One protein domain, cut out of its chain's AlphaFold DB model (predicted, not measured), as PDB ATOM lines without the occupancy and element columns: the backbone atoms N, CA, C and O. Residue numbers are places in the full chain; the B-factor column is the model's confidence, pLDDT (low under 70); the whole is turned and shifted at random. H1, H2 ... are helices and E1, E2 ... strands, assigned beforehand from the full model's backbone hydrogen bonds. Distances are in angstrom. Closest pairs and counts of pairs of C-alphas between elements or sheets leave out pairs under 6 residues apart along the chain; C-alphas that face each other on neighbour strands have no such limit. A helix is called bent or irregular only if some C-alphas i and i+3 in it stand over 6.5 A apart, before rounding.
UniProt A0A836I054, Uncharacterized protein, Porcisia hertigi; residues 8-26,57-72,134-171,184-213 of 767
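Overview. This is residues 8 to 26, 57 to 72, 134 to 171 and 184 to 213 of the 767 residues of an uncharacterized protein of Porcisia hertigi (UniProt A0A836I054). One strongly twisted antiparallel sheet of six strands is bent back on itself into two leaves partly face to face, E4 E3 against E1 E5 E6, with the sharply bent strand E2 as the hinge between them. H2 stands up from the sheet over E1 and, only just, over E5, while two short helices, H1 and H3, only graze the sheet. The printed part has 103 residues with six named strands and three named helices, in the order E1 H1 E2 E3 E4 E5 H2 E6 H3; the sheet's order is E4 E3 E2 E1 E5 E6, and the class is mixed, helices and strands. The whole is compact, with a radius of gyration of the C-alphas of 13.5 A and spans of 39 by 32 by 30 A.

Arrangement. E2, residues 57 to 69, bends by 96 degrees at residue 63. E1, residues 10 to 17, is its antiparallel neighbour, with N 60 and O 14 2.9 A apart, within hydrogen-bond range. E3, residues 134 to 140, is its other antiparallel neighbour, with N 137 and O 66 at 2.7 A. E3 and the edge strand E4, residues 149 to 152, form a hairpin, with N 136 and O 151 at 2.8 A. E5, residues 156 to 159, pairs antiparallel with E1, N 13 and O 157 at 2.8 A, and with the other edge strand, E6, residues 194 to 196, N 158 and O 195 at 2.9 A. In this folded sheet, one sheet bent into two leaves, the closest C-alphas of E3 and E5 are those of Ala 136 and Val 156, 7.8 A apart. H2, residues 160 to 170, is on the sheet at a height of 10.0 A, over E1 and only just over E5, with 3 C-alphas falling on E5. H1, residues 22 to 26, and H3, residues 208 to 211, only graze the sheet. Of the O i to N i+4 pairs, H1 has 0 of 1 within range but 2 of 2 O i to N i+3 pairs, H2 has 5 of 7, and H3 is too short for any.

Along the chain. E1 begins at C-alpha 10 (465.800, 437.504, 893.170) and is 22.4 A long; E2 is 25.0 A, E3 18.4 A. H2 is 15.7 A long and irregular, with C-alphas 166 and 169 7.5 A apart. H3 ends at C-alpha 211 (450.808, 435.143, 892.973).

Size, cuts and confidence. The C-alphas farthest apart are those of Phe 26 and Ala 171, 41.3 A. Three cuts leave C-alpha gaps of 13.3 A from 26 to 57, 11.8 A from 72 to 134 and 26.1 A from 171 to 184. The link from E6 to H3 is long, and its residues 205 to 206 pair antiparallel with residues 66 to 67 of E2. The mean pLDDT of the printed part is 71.7; 37 residues are under 70, among them 19 to 26, 141 to 147 and 206 to 213.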
ATOM      1  N   PRO A   8     462.340 433.181 896.964       55.38
ATOM      2  CA  PRO A   8     462.774 434.511 897.381       55.38
ATOM      3  C   PRO A   8     462.793 435.508 896.214       55.38
ATOM      4  O   PRO A   8     463.068 435.146 895.069       55.38
ATOM      5  N   GLU A   9     462.547 436.792 896.507       67.94
ATOM      6  CA  GLU A   9     462.819 437.889 895.571       67.94
ATOM      7  C   GLU A   9     464.270 437.789 895.064       67.94
ATOM      8  O   GLU A   9     465.222 437.905 895.840       67.94
ATOM      9  N   VAL A  10     464.458 437.610 893.754       78.44
ATOM     10  CA  VAL A  10     465.800 437.504 893.170       78.44
ATOM     11  C   VAL A  10     466.370 438.906 892.981       78.44
ATOM     12  O   VAL A  10     466.058 439.609 892.014       78.44
ATOM     13  N   SER A  11     467.196 439.338 893.935       83.25
ATOM     14  CA  SER A  11     467.936 440.594 893.822       83.25
ATOM     15  C   SER A  11     468.947 440.510 892.687       83.25
ATOM     16  O   SER A  11     469.754 439.582 892.636       83.25
ATOM     17  N   CYS A  12     468.940 441.511 891.821       85.44
ATOM     18  CA  CYS A  12     469.862 441.615 890.704       85.44
ATOM     19  C   CYS A  12     470.434 443.022 890.615       85.44
ATOM     20  O   CYS A  12     470.084 443.930 891.376       85.44
ATOM     21  N   VAL A  13     471.326 443.181 889.657       85.19
ATOM     22  CA  VAL A  13     471.951 444.434 889.308       85.19
ATOM     23  C   VAL A  13     471.971 444.541 887.786       85.19
ATOM     24  O   VAL A  13     472.344 443.588 887.108       85.19
ATOM     25  N   VAL A  14     471.565 445.685 887.243       84.75
ATOM     26  CA  VAL A  14     471.504 445.922 885.794       84.75
ATOM     27  C   VAL A  14     472.616 446.878 885.384       84.75
ATOM     28  O   VAL A  14     472.769 447.939 885.991       84.75
ATOM     29  N   ALA A  15     473.381 446.508 884.357       82.56
ATOM     30  CA  ALA A  15     474.363 447.385 883.731       82.56
ATOM     31  C   ALA A  15     473.675 448.258 882.670       82.56
ATOM     32  O   ALA A  15     473.109 447.761 881.699       82.56
ATOM     33  N   LEU A  16     473.700 449.575 882.873       78.75
ATOM     34  CA  LEU A  16     473.068 450.567 882.009       78.75
ATOM     35  C   LEU A  16     474.127 451.436 881.326       78.75
ATOM     36  O   LEU A  16     475.013 451.951 882.007       78.75
ATOM     37  N   PRO A  17     474.029 451.711 880.015       74.81
ATOM     38  CA  PRO A  17     474.959 452.612 879.347       74.81
ATOM     39  C   PRO A  17     474.897 454.024 879.939       74.81
ATOM     40  O   PRO A  17     473.856 454.685 879.914       74.81
ATOM     41  N   THR A  18     476.036 454.542 880.388       70.12
ATOM     42  CA  THR A  18     476.146 455.853 881.044       70.12
ATOM     43  C   THR A  18     475.645 457.003 880.171       70.12
ATOM     44  O   THR A  18     475.072 457.973 880.662       70.12
ATOM     45  N   ARG A  19     475.809 456.888 878.845       61.62
ATOM     46  CA  ARG A  19     475.311 457.879 877.877       61.62
ATOM     47  C   ARG A  19     473.787 458.016 877.877       61.62
ATOM     48  O   ARG A  19     473.288 459.061 877.472       61.62
ATOM     49  N   LEU A  20     473.060 456.972 878.274       55.09
ATOM     50  CA  LEU A  20     471.596 456.974 878.296       55.09
ATOM     51  C   LEU A  20     471.041 457.550 879.601       55.09
ATOM     52  O   LEU A  20     469.941 458.096 879.591       55.09
ATOM     53  N   TYR A  21     471.817 457.479 880.683       64.69
ATOM     54  CA  TYR A  21     471.401 457.890 882.023       64.69
ATOM     55  C   TYR A  21     472.502 458.694 882.735       64.69
ATOM     56  O   TYR A  21     472.997 458.286 883.789       64.69
ATOM     57  N   PRO A  22     472.911 459.854 882.185       57.12
ATOM     58  CA  PRO A  22     474.040 460.623 882.712       57.12
ATOM     59  C   PRO A  22     473.797 461.136 884.139       57.12
ATOM     60  O   PRO A  22     474.745 461.312 884.900       57.12
ATOM     61  N   SER A  23     472.534 461.327 884.531       59.91
ATOM     62  CA  SER A  23     472.131 461.732 885.883       59.91
ATOM     63  C   SER A  23     472.475 460.697 886.962       59.91
ATOM     64  O   SER A  23     472.658 461.074 888.119       59.91
ATOM     65  N   LEU A  24     472.619 459.415 886.604       63.91
ATOM     66  CA  LEU A  24     472.961 458.355 887.556       63.91
ATOM     67  C   LEU A  24     474.422 458.424 888.022       63.91
ATOM     68  O   LEU A  24     474.732 457.970 889.120       63.91
ATOM     69  N   LEU A  25     475.316 459.056 887.250       58.72
ATOM     70  CA  LEU A  25     476.714 459.256 887.650       58.72
ATOM     71  C   LEU A  25     476.865 460.198 888.847       58.72
ATOM     72  O   LEU A  25     477.742 460.007 889.686       58.72
ATOM     73  N   PHE A  26     476.022 461.227 888.919       54.38
ATOM     74  CA  PHE A  26     476.172 462.321 889.881       54.38
ATOM     75  C   PHE A  26     475.463 462.058 891.215       54.38
ATOM     76  O   PHE A  26     475.585 462.853 892.143       54.38
ATOM     77  N   GLU A  57     479.416 452.309 881.609       76.75
ATOM     78  CA  GLU A  57     478.191 451.736 882.163       76.75
ATOM     79  C   GLU A  57     478.045 452.076 883.655       76.75
ATOM     80  O   GLU A  57     479.038 452.157 884.381       76.75
ATOM     81  N   VAL A  58     476.803 452.275 884.104       79.19
ATOM     82  CA  VAL A  58     476.400 452.456 885.505       79.19
ATOM     83  C   VAL A  58     475.569 451.257 885.936       79.19
ATOM     84  O   VAL A  58     474.796 450.703 885.165       79.19
ATOM     85  N   VAL A  59     475.734 450.859 887.186       83.25
ATOM     86  CA  VAL A  59     475.248 449.602 887.738       83.25
ATOM     87  C   VAL A  59     474.145 449.914 888.755       83.25
ATOM     88  O   VAL A  59     474.403 450.626 889.725       83.25
ATOM     89  N   VAL A  60     472.917 449.425 888.529       82.69
ATOM     90  CA  VAL A  60     471.724 449.800 889.320       82.69
ATOM     91  C   VAL A  60     471.064 448.571 889.963       82.69
ATOM     92  O   VAL A  60     470.819 447.587 889.263       82.69
ATOM     93  N   PRO A  61     470.745 448.586 891.275       83.81
ATOM     94  CA  PRO A  61     470.120 447.451 891.951       83.81
ATOM     95  C   PRO A  61     468.636 447.288 891.590       83.81
ATOM     96  O   PRO A  61     467.871 448.253 891.514       83.81
ATOM     97  N   GLY A  62     468.197 446.039 891.453       81.50
ATOM     98  CA  GLY A  62     466.827 445.688 891.090       81.50
ATOM     99  C   GLY A  62     466.365 444.336 891.634       81.50
ATOM    100  O   GLY A  62     467.064 443.662 892.392       81.50
ATOM    101  N   VAL A  63     465.147 443.954 891.257       80.19
ATOM    102  CA  VAL A  63     464.551 442.631 891.496       80.19
ATOM    103  C   VAL A  63     464.030 442.088 890.176       80.19
ATOM    104  O   VAL A  63     463.281 442.781 889.484       80.19
ATOM    105  N   ILE A  64     464.411 440.858 889.837       78.75
ATOM    106  CA  ILE A  64     463.878 440.168 888.661       78.75
ATOM    107  C   ILE A  64     462.467 439.701 888.996       78.75
ATOM    108  O   ILE A  64     462.265 438.982 889.975       78.75
ATOM    109  N   LEU A  65     461.491 440.113 888.192       73.44
ATOM    110  CA  LEU A  65     460.108 439.668 888.359       73.44
ATOM    111  C   LEU A  65     459.742 438.568 887.368       73.44
ATOM    112  O   LEU A  65     458.933 437.700 887.678       73.44
ATOM    113  N   GLU A  66     460.319 438.616 886.174       75.81
ATOM    114  CA  GLU A  66     459.973 437.716 885.087       75.81
ATOM    115  C   GLU A  66     461.104 437.655 884.062       75.81
ATOM    116  O   GLU A  66     461.747 438.665 883.796       75.81
ATOM    117  N   VAL A  67     461.322 436.484 883.472       76.00
ATOM    118  CA  VAL A  67     462.211 436.248 882.337       76.00
ATOM    119  C   VAL A  67     461.409 435.533 881.259       76.00
ATOM    120  O   VAL A  67     460.797 434.497 881.512       76.00
ATOM    121  N   ARG A  68     461.394 436.084 880.047       73.06
ATOM    122  CA  ARG A  68     460.640 435.539 878.915       73.06
ATOM    123  C   ARG A  68     461.507 435.409 877.678       73.06
ATOM    124  O   ARG A  68     462.427 436.192 877.448       73.06
ATOM    125  N   ARG A  69     461.136 434.437 876.848       76.81
ATOM    126  CA  ARG A  69     461.544 434.372 875.449       76.81
ATOM    127  C   ARG A  69     460.547 435.185 874.629       76.81
ATOM    128  O   ARG A  69     459.343 435.033 874.826       76.81
ATOM    129  N   LEU A  70     461.048 436.048 873.748       76.88
ATOM    130  CA  LEU A  70     460.183 436.775 872.819       76.88
ATOM    131  C   LEU A  70     459.567 435.807 871.812       76.88
ATOM    132  O   LEU A  70     460.210 434.834 871.409       76.88
ATOM    133  N   TRP A  71     458.336 436.092 871.388       71.38
ATOM    134  CA  TRP A  71     457.713 435.349 870.301       71.38
ATOM    135  C   TRP A  71     458.536 435.518 869.018       71.38
ATOM    136  O   TRP A  71     458.990 436.620 868.692       71.38
ATOM    137  N   GLN A  72     458.731 434.415 868.301       66.81
ATOM    138  CA  GLN A  72     459.393 434.396 867.003       66.81
ATOM    139  C   GLN A  72     458.373 434.058 865.918       66.81
ATOM    140  O   GLN A  72     457.511 433.205 866.147       66.81
ATOM    141  N   LEU A 134     466.773 435.798 875.598       80.56
ATOM    142  CA  LEU A 134     465.884 435.970 876.744       80.56
ATOM    143  C   LEU A 134     465.919 437.423 877.220       80.56
ATOM    144  O   LEU A 134     466.960 438.080 877.199       80.56
ATOM    145  N   TYR A 135     464.782 437.896 877.717       83.56
ATOM    146  CA  TYR A 135     464.659 439.208 878.337       83.56
ATOM    147  C   TYR A 135     464.128 439.062 879.754       83.56
ATOM    148  O   TYR A 135     463.229 438.265 880.004       83.56
ATOM    149  N   ALA A 136     464.672 439.852 880.673       82.88
ATOM    150  CA  ALA A 136     464.275 439.913 882.069       82.88
ATOM    151  C   ALA A 136     463.575 441.244 882.366       82.88
ATOM    152  O   ALA A 136     464.139 442.314 882.135       82.88
ATOM    153  N   PHE A 137     462.363 441.194 882.910       81.19
ATOM    154  CA  PHE A 137     461.715 442.364 883.485       81.19
ATOM    155  C   PHE A 137     462.287 442.610 884.881       81.19
ATOM    156  O   PHE A 137     462.068 441.821 885.811       81.19
ATOM    157  N   VAL A 138     463.005 443.721 885.031       80.69
ATOM    158  CA  VAL A 138     463.644 444.100 886.291       80.69
ATOM    159  C   VAL A 138     462.946 445.315 886.879       80.69
ATOM    160  O   VAL A 138     462.885 446.380 886.266       80.69
ATOM    161  N   ARG A 139     462.458 445.166 888.114       78.44
ATOM    162  CA  ARG A 139     461.999 446.286 888.939       78.44
ATOM    163  C   ARG A 139     463.203 446.917 889.622       78.44
ATOM    164  O   ARG A 139     463.780 446.314 890.527       78.44
ATOM    165  N   VAL A 140     463.572 448.121 889.207       76.88
ATOM    166  CA  VAL A 140     464.678 448.878 889.805       76.88
ATOM    167  C   VAL A 140     464.274 449.358 891.205       76.88
ATOM    168  O   VAL A 140     463.154 449.828 891.396       76.88
ATOM    169  N   LYS A 141     465.159 449.199 892.202       65.62
ATOM    170  CA  LYS A 141     464.876 449.513 893.621       65.62
ATOM    171  C   LYS A 141     464.989 451.008 893.969       65.62
ATOM    172  O   LYS A 141     464.698 451.383 895.102       65.62
ATOM    173  N   GLU A 142     465.430 451.854 893.040       63.50
ATOM    174  CA  GLU A 142     465.572 453.300 893.263       63.50
ATOM    175  C   GLU A 142     464.226 454.050 893.267       63.50
ATOM    176  O   GLU A 142     463.204 453.543 892.809       63.50
ATOM    177  N   THR A 143     464.223 455.289 893.780       49.88
ATOM    178  CA  THR A 143     463.024 456.148 893.869       49.88
ATOM    179  C   THR A 143     462.415 456.486 892.508       49.88
ATOM    180  O   THR A 143     461.210 456.725 892.424       49.88
ATOM    181  N   ASP A 144     463.222 456.472 891.441       55.81
ATOM    182  CA  ASP A 144     462.740 456.644 890.075       55.81
ATOM    183  C   ASP A 144     462.387 455.290 889.456       55.81
ATOM    184  O   ASP A 144     463.167 454.640 888.756       55.81
ATOM    185  N   HIS A 145     461.161 454.858 889.732       55.44
ATOM    186  CA  HIS A 145     460.619 453.612 889.220       55.44
ATOM    187  C   HIS A 145     460.635 453.544 887.681       55.44
ATOM    188  O   HIS A 145     460.580 452.431 887.152       55.44
ATOM    189  N   ARG A 146     460.734 454.682 886.962       60.47
ATOM    190  CA  ARG A 146     460.729 454.775 885.487       60.47
ATOM    191  C   ARG A 146     461.865 453.996 884.812       60.47
ATOM    192  O   ARG A 146     461.798 453.752 883.613       60.47
ATOM    193  N   LEU A 147     462.888 453.588 885.568       66.06
ATOM    194  CA  LEU A 147     463.957 452.707 885.087       66.06
ATOM    195  C   LEU A 147     463.567 451.220 885.057       66.06
ATOM    196  O   LEU A 147     464.307 450.417 884.499       66.06
ATOM    197  N   SER A 148     462.437 450.832 885.656       75.56
ATOM    198  CA  SER A 148     461.954 449.446 885.607       75.56
ATOM    199  C   SER A 148     461.480 449.105 884.196       75.56
ATOM    200  O   SER A 148     460.581 449.761 883.673       75.56
ATOM    201  N   ALA A 149     462.083 448.091 883.580       77.19
ATOM    202  CA  ALA A 149     461.857 447.749 882.179       77.19
ATOM    203  C   ALA A 149     462.280 446.303 881.871       77.19
ATOM    204  O   ALA A 149     462.768 445.572 882.736       77.19
ATOM    205  N   TRP A 150     462.096 445.908 880.610       82.69
ATOM    206  CA  TRP A 150     462.692 444.706 880.038       82.69
ATOM    207  C   TRP A 150     464.157 444.954 879.660       82.69
ATOM    208  O   TRP A 150     464.457 445.888 878.915       82.69
ATOM    209  N   PHE A 151     465.050 444.091 880.135       85.31
ATOM    210  CA  PHE A 151     466.481 444.102 879.841       85.31
ATOM    211  C   PHE A 151     466.896 442.785 879.198       85.31
ATOM    212  O   PHE A 151     466.358 441.734 879.539       85.31
ATOM    213  N   ASP A 152     467.859 442.830 878.282       85.69
ATOM    214  CA  ASP A 152     468.507 441.614 877.789       85.69
ATOM    215  C   ASP A 152     469.206 440.908 878.962       85.69
ATOM    216  O   ASP A 152     469.846 441.567 879.788       85.69
ATOM    217  N   VAL A 153     469.088 439.580 879.063       84.94
ATOM    218  CA  VAL A 153     469.691 438.819 880.173       84.94
ATOM    219  C   VAL A 153     471.217 438.961 880.250       84.94
ATOM    220  O   VAL A 153     471.788 438.768 881.321       84.94
ATOM    221  N   SER A 154     471.885 439.348 879.159       84.81
ATOM    222  CA  SER A 154     473.320 439.663 879.146       84.81
ATOM    223  C   SER A 154     473.676 440.944 879.917       84.81
ATOM    224  O   SER A 154     474.802 441.080 880.396       84.81
ATOM    225  N   ALA A 155     472.721 441.865 880.079       85.19
ATOM    226  CA  ALA A 155     472.886 443.119 880.818       85.19
ATOM    227  C   ALA A 155     472.501 443.002 882.306       85.19
ATOM    228  O   ALA A 155     472.627 443.975 883.058       85.19
ATOM    229  N   VAL A 156     472.026 441.832 882.745       87.38
ATOM    230  CA  VAL A 156     471.566 441.581 884.116       87.38
ATOM    231  C   VAL A 156     472.555 440.677 884.842       87.38
ATOM    232  O   VAL A 156     472.941 439.624 884.345       87.38
ATOM    233  N   TYR A 157     472.933 441.074 886.052       88.81
ATOM    234  CA  TYR A 157     473.857 440.357 886.921       88.81
ATOM    235  C   TYR A 157     473.159 439.956 888.218       88.81
ATOM    236  O   TYR A 157     472.383 440.723 888.794       88.81
ATOM    237  N   VAL A 158     473.455 438.757 888.706       88.06
ATOM    238  CA  VAL A 158     472.902 438.203 889.947       88.06
ATOM    239  C   VAL A 158     474.049 437.655 890.788       88.06
ATOM    240  O   VAL A 158     475.042 437.169 890.250       88.06
ATOM    241  N   LYS A 159     473.927 437.725 892.116       85.25
ATOM    242  CA  LYS A 159     474.888 437.075 893.014       85.25
ATOM    243  C   LYS A 159     474.877 435.571 892.794       85.25
ATOM    244  O   LYS A 159     473.801 434.974 892.792       85.25
ATOM    245  N   THR A 160     476.055 434.963 892.719       80.75
ATOM    246  CA  THR A 160     476.228 433.524 892.480       80.75
ATOM    247  C   THR A 160     475.385 432.703 893.453       80.75
ATOM    248  O   THR A 160     474.541 431.935 893.016       80.75
ATOM    249  N   ALA A 161     475.494 432.946 894.764       77.31
ATOM    250  CA  ALA A 161     474.719 432.218 895.775       77.31
ATOM    251  C   ALA A 161     473.190 432.357 895.606       77.31
ATOM    252  O   ALA A 161     472.451 431.390 895.784       77.31
ATOM    253  N   VAL A 162     472.706 433.546 895.221       77.81
ATOM    254  CA  VAL A 162     471.275 433.783 894.969       77.81
ATOM    255  C   VAL A 162     470.834 433.031 893.720       77.81
ATOM    256  O   VAL A 162     469.803 432.367 893.747       77.81
ATOM    257  N   ALA A 163     471.630 433.089 892.653       78.12
ATOM    258  CA  ALA A 163     471.339 432.410 891.400       78.12
ATOM    259  C   ALA A 163     471.301 430.882 891.591       78.12
ATOM    260  O   ALA A 163     470.369 430.230 891.129       78.12
ATOM    261  N   GLN A 164     472.241 430.340 892.372       72.00
ATOM    262  CA  GLN A 164     472.254 428.933 892.761       72.00
ATOM    263  C   GLN A 164     470.984 428.551 893.540       72.00
ATOM    264  O   GLN A 164     470.335 427.568 893.221       72.00
ATOM    265  N   SER A 165     470.564 429.354 894.520       73.12
ATOM    266  CA  SER A 165     469.352 429.051 895.296       73.12
ATOM    267  C   SER A 165     468.040 429.203 894.508       73.12
ATOM    268  O   SER A 165     467.083 428.480 894.765       73.12
ATOM    269  N   ALA A 166     467.981 430.151 893.568       70.00
ATOM    270  CA  ALA A 166     466.745 430.544 892.895       70.00
ATOM    271  C   ALA A 166     466.490 429.789 891.584       70.00
ATOM    272  O   ALA A 166     465.334 429.672 891.173       70.00
ATOM    273  N   PHE A 167     467.547 429.304 890.922       72.00
ATOM    274  CA  PHE A 167     467.451 428.687 889.597       72.00
ATOM    275  C   PHE A 167     467.888 427.212 889.561       72.00
ATOM    276  O   PHE A 167     467.530 426.531 888.604       72.00
ATOM    277  N   TRP A 168     468.576 426.668 890.583       55.97
ATOM    278  CA  TRP A 168     469.089 425.286 890.499       55.97
ATOM    279  C   TRP A 168     468.054 424.167 890.558       55.97
ATOM    280  O   TRP A 168     468.326 423.087 890.050       55.97
ATOM    281  N   HIS A 169     466.853 424.403 891.083       50.22
ATOM    282  CA  HIS A 169     465.789 423.390 891.044       50.22
ATOM    283  C   HIS A 169     465.174 423.174 889.642       50.22
ATOM    284  O   HIS A 169     464.248 422.382 889.510       50.22
ATOM    285  N   LEU A 170     465.660 423.864 888.600       48.19
ATOM    286  CA  LEU A 170     465.211 423.715 887.205       48.19
ATOM    287  C   LEU A 170     466.217 422.966 886.310       48.19
ATOM    288  O   LEU A 170     465.933 422.764 885.134       48.19
ATOM    289  N   ALA A 171     467.371 422.566 886.847       40.84
ATOM    290  CA  ALA A 171     468.435 421.881 886.116       40.84
ATOM    291  C   ALA A 171     468.605 420.443 886.633       40.84
ATOM    292  O   ALA A 171     469.614 420.122 887.254       40.84
ATOM    293  N   THR A 184     485.248 439.672 878.506       46.88
ATOM    294  CA  THR A 184     484.636 440.996 878.671       46.88
ATOM    295  C   THR A 184     484.774 441.390 880.135       46.88
ATOM    296  O   THR A 184     484.082 440.833 880.982       46.88
ATOM    297  N   ALA A 185     485.696 442.312 880.433       52.78
ATOM    298  CA  ALA A 185     485.892 442.842 881.780       52.78
ATOM    299  C   ALA A 185     484.538 443.205 882.412       52.78
ATOM    300  O   ALA A 185     483.728 443.890 881.781       52.78
ATOM    301  N   ALA A 186     484.281 442.714 883.628       57.28
ATOM    302  CA  ALA A 186     483.064 443.040 884.357       57.28
ATOM    303  C   ALA A 186     482.898 444.574 884.430       57.28
ATOM    304  O   ALA A 186     483.898 445.282 884.610       57.28
ATOM    305  N   PRO A 187     481.670 445.106 884.269       62.44
ATOM    306  CA  PRO A 187     481.414 446.531 884.415       62.44
ATOM    307  C   PRO A 187     482.039 447.077 885.702       62.44
ATOM    308  O   PRO A 187     481.994 446.440 886.758       62.44
ATOM    309  N   TYR A 188     482.635 448.264 885.609       60.25
ATOM    310  CA  TYR A 188     483.383 448.873 886.706       60.25
ATOM    311  C   TYR A 188     482.534 448.953 887.990       60.25
ATOM    312  O   TYR A 188     481.487 449.602 888.008       60.25
ATOM    313  N   GLY A 189     483.000 448.323 889.075       64.06
ATOM    314  CA  GLY A 189     482.350 448.371 890.391       64.06
ATOM    315  C   GLY A 189     481.366 447.237 890.715       64.06
ATOM    316  O   GLY A 189     480.636 447.362 891.699       64.06
ATOM    317  N   LEU A 190     481.331 446.154 889.932       73.88
ATOM    318  CA  LEU A 190     480.690 444.895 890.338       73.88
ATOM    319  C   LEU A 190     481.587 444.105 891.303       73.88
ATOM    320  O   LEU A 190     482.809 444.172 891.212       73.88
ATOM    321  N   ALA A 191     480.966 443.377 892.230       73.88
ATOM    322  CA  ALA A 191     481.664 442.475 893.143       73.88
ATOM    323  C   ALA A 191     482.007 441.145 892.449       73.88
ATOM    324  O   ALA A 191     481.280 440.712 891.552       73.88
ATOM    325  N   ASP A 192     483.080 440.488 892.898       72.56
ATOM    326  CA  ASP A 192     483.596 439.238 892.314       72.56
ATOM    327  C   ASP A 192     482.603 438.062 892.399       72.56
ATOM    328  O   ASP A 192     482.725 437.084 891.667       72.56
ATOM    329  N   ASP A 193     481.593 438.149 893.271       80.81
ATOM    330  CA  ASP A 193     480.555 437.132 893.462       80.81
ATOM    331  C   ASP A 193     479.370 437.256 892.484       80.81
ATOM    332  O   ASP A 193     478.396 436.504 892.608       80.81
ATOM    333  N   MET A 194     479.415 438.185 891.524       82.12
ATOM    334  CA  MET A 194     478.335 438.455 890.568       82.12
ATOM    335  C   MET A 194     478.538 437.721 889.237       82.12
ATOM    336  O   MET A 194     479.595 437.805 888.617       82.12
ATOM    337  N   VAL A 195     477.484 437.074 888.737       85.75
ATOM    338  CA  VAL A 195     477.476 436.343 887.458       85.75
ATOM    339  C   VAL A 195     476.382 436.900 886.547       85.75
ATOM    340  O   VAL A 195     475.333 437.347 887.020       85.75
ATOM    341  N   ARG A 196     476.617 436.897 885.229       87.31
ATOM    342  CA  ARG A 196     475.595 437.275 884.240       87.31
ATOM    343  C   ARG A 196     474.430 436.299 884.274       87.31
ATOM    344  O   ARG A 196     474.633 435.088 884.268       87.31
ATOM    345  N   LEU A 197     473.211 436.823 884.226       86.38
ATOM    346  CA  LEU A 197     471.996 436.014 884.223       86.38
ATOM    347  C   LEU A 197     471.949 435.073 883.012       86.38
ATOM    348  O   LEU A 197     471.509 433.936 883.152       86.38
ATOM    349  N   SER A 198     472.489 435.503 881.866       84.75
ATOM    350  CA  SER A 198     472.649 434.676 880.662       84.75
ATOM    351  C   SER A 198     473.444 433.385 880.872       84.75
ATOM    352  O   SER A 198     473.279 432.461 880.088       84.75
ATOM    353  N   ASN A 199     474.312 433.324 881.890       83.12
ATOM    354  CA  ASN A 199     475.169 432.167 882.169       83.12
ATOM    355  C   ASN A 199     474.528 431.190 883.161       83.12
ATOM    356  O   ASN A 199     475.082 430.125 883.407       83.12
ATOM    357  N   VAL A 200     473.416 431.585 883.787       81.81
ATOM    358  CA  VAL A 200     472.756 430.794 884.835       81.81
ATOM    359  C   VAL A 200     471.342 430.390 884.431       81.81
ATOM    360  O   VAL A 200     470.867 429.340 884.848       81.81
ATOM    361  N   LEU A 201     470.657 431.203 883.625       79.56
ATOM    362  CA  LEU A 201     469.274 430.966 883.234       79.56
ATOM    363  C   LEU A 201     469.131 430.930 881.709       79.56
ATOM    364  O   LEU A 201     469.300 431.942 881.029       79.56
ATOM    365  N   HIS A 202     468.739 429.766 881.190       78.81
ATOM    366  CA  HIS A 202     468.540 429.523 879.755       78.81
ATOM    367  C   HIS A 202     467.069 429.284 879.372       78.81
ATOM    368  O   HIS A 202     466.751 429.033 878.205       78.81
ATOM    369  N   HIS A 203     466.151 429.386 880.336       69.25
ATOM    370  CA  HIS A 203     464.725 429.109 880.162       69.25
ATOM    371  C   HIS A 203     463.885 430.275 880.714       69.25
ATOM    372  O   HIS A 203     464.373 431.038 881.553       69.25
ATOM    373  N   PRO A 204     462.627 430.448 880.267       72.75
ATOM    374  CA  PRO A 204     461.709 431.403 880.880       72.75
ATOM    375  C   PRO A 204     461.523 431.134 882.380       72.75
ATOM    376  O   PRO A 204     461.516 429.987 882.819       72.75
ATOM    377  N   TRP A 205     461.332 432.193 883.161       73.75
ATOM    378  CA  TRP A 205     461.184 432.120 884.614       73.75
ATOM    379  C   TRP A 205     460.187 433.168 885.110       73.75
ATOM    380  O   TRP A 205     460.147 434.284 884.596       73.75
ATOM    381  N   LEU A 206     459.390 432.841 886.125       67.69
ATOM    382  CA  LEU A 206     458.397 433.750 886.701       67.69
ATOM    383  C   LEU A 206     458.545 433.800 888.221       67.69
ATOM    384  O   LEU A 206     458.540 432.763 888.881       67.69
ATOM    385  N   SER A 207     458.638 435.005 888.783       66.62
ATOM    386  CA  SER A 207     458.715 435.181 890.233       66.62
ATOM    387  C   SER A 207     457.386 434.844 890.915       66.62
ATOM    388  O   SER A 207     456.316 435.242 890.453       66.62
ATOM    389  N   SER A 208     457.462 434.205 892.085       57.28
ATOM    390  CA  SER A 208     456.341 433.949 893.008       57.28
ATOM    391  C   SER A 208     455.578 435.214 893.419       57.28
ATOM    392  O   SER A 208     454.385 435.132 893.711       57.28
ATOM    393  N   VAL A 209     456.217 436.390 893.357       53.88
ATOM    394  CA  VAL A 209     455.598 437.705 893.614       53.88
ATOM    395  C   VAL A 209     454.360 437.940 892.734       53.88
ATOM    396  O   VAL A 209     453.465 438.691 893.115       53.88
ATOM    397  N   TYR A 210     454.255 437.275 891.576       48.34
ATOM    398  CA  TYR A 210     453.059 437.322 890.723       48.34
ATOM    399  C   TYR A 210     451.787 436.784 891.393       48.34
ATOM    400  O   TYR A 210     450.689 437.207 891.035       48.34
ATOM    401  N   VAL A 211     451.926 435.865 892.345       43.97
ATOM    402  CA  VAL A 211     450.808 435.143 892.973       43.97
ATOM    403  C   VAL A 211     450.440 435.760 894.333       43.97
ATOM    404  O   VAL A 211     449.408 435.438 894.923       43.97
ATOM    405  N   GLU A 212     451.243 436.703 894.835       45.44
ATOM    406  CA  GLU A 212     451.025 437.322 896.140       45.44
ATOM    407  C   GLU A 212     449.888 438.360 896.113       45.44
ATOM    408  O   GLU A 212     449.963 439.443 895.521       45.44
ATOM    409  N   VAL A 213     448.798 438.048 896.815       43.25
ATOM    410  CA  VAL A 213     447.661 438.958 896.988       43.25
ATOM    411  C   VAL A 213     448.043 440.079 897.960       43.25
ATOM    412  O   VAL A 213     448.027 439.908 899.176       43.25
TER     413      VAL A 213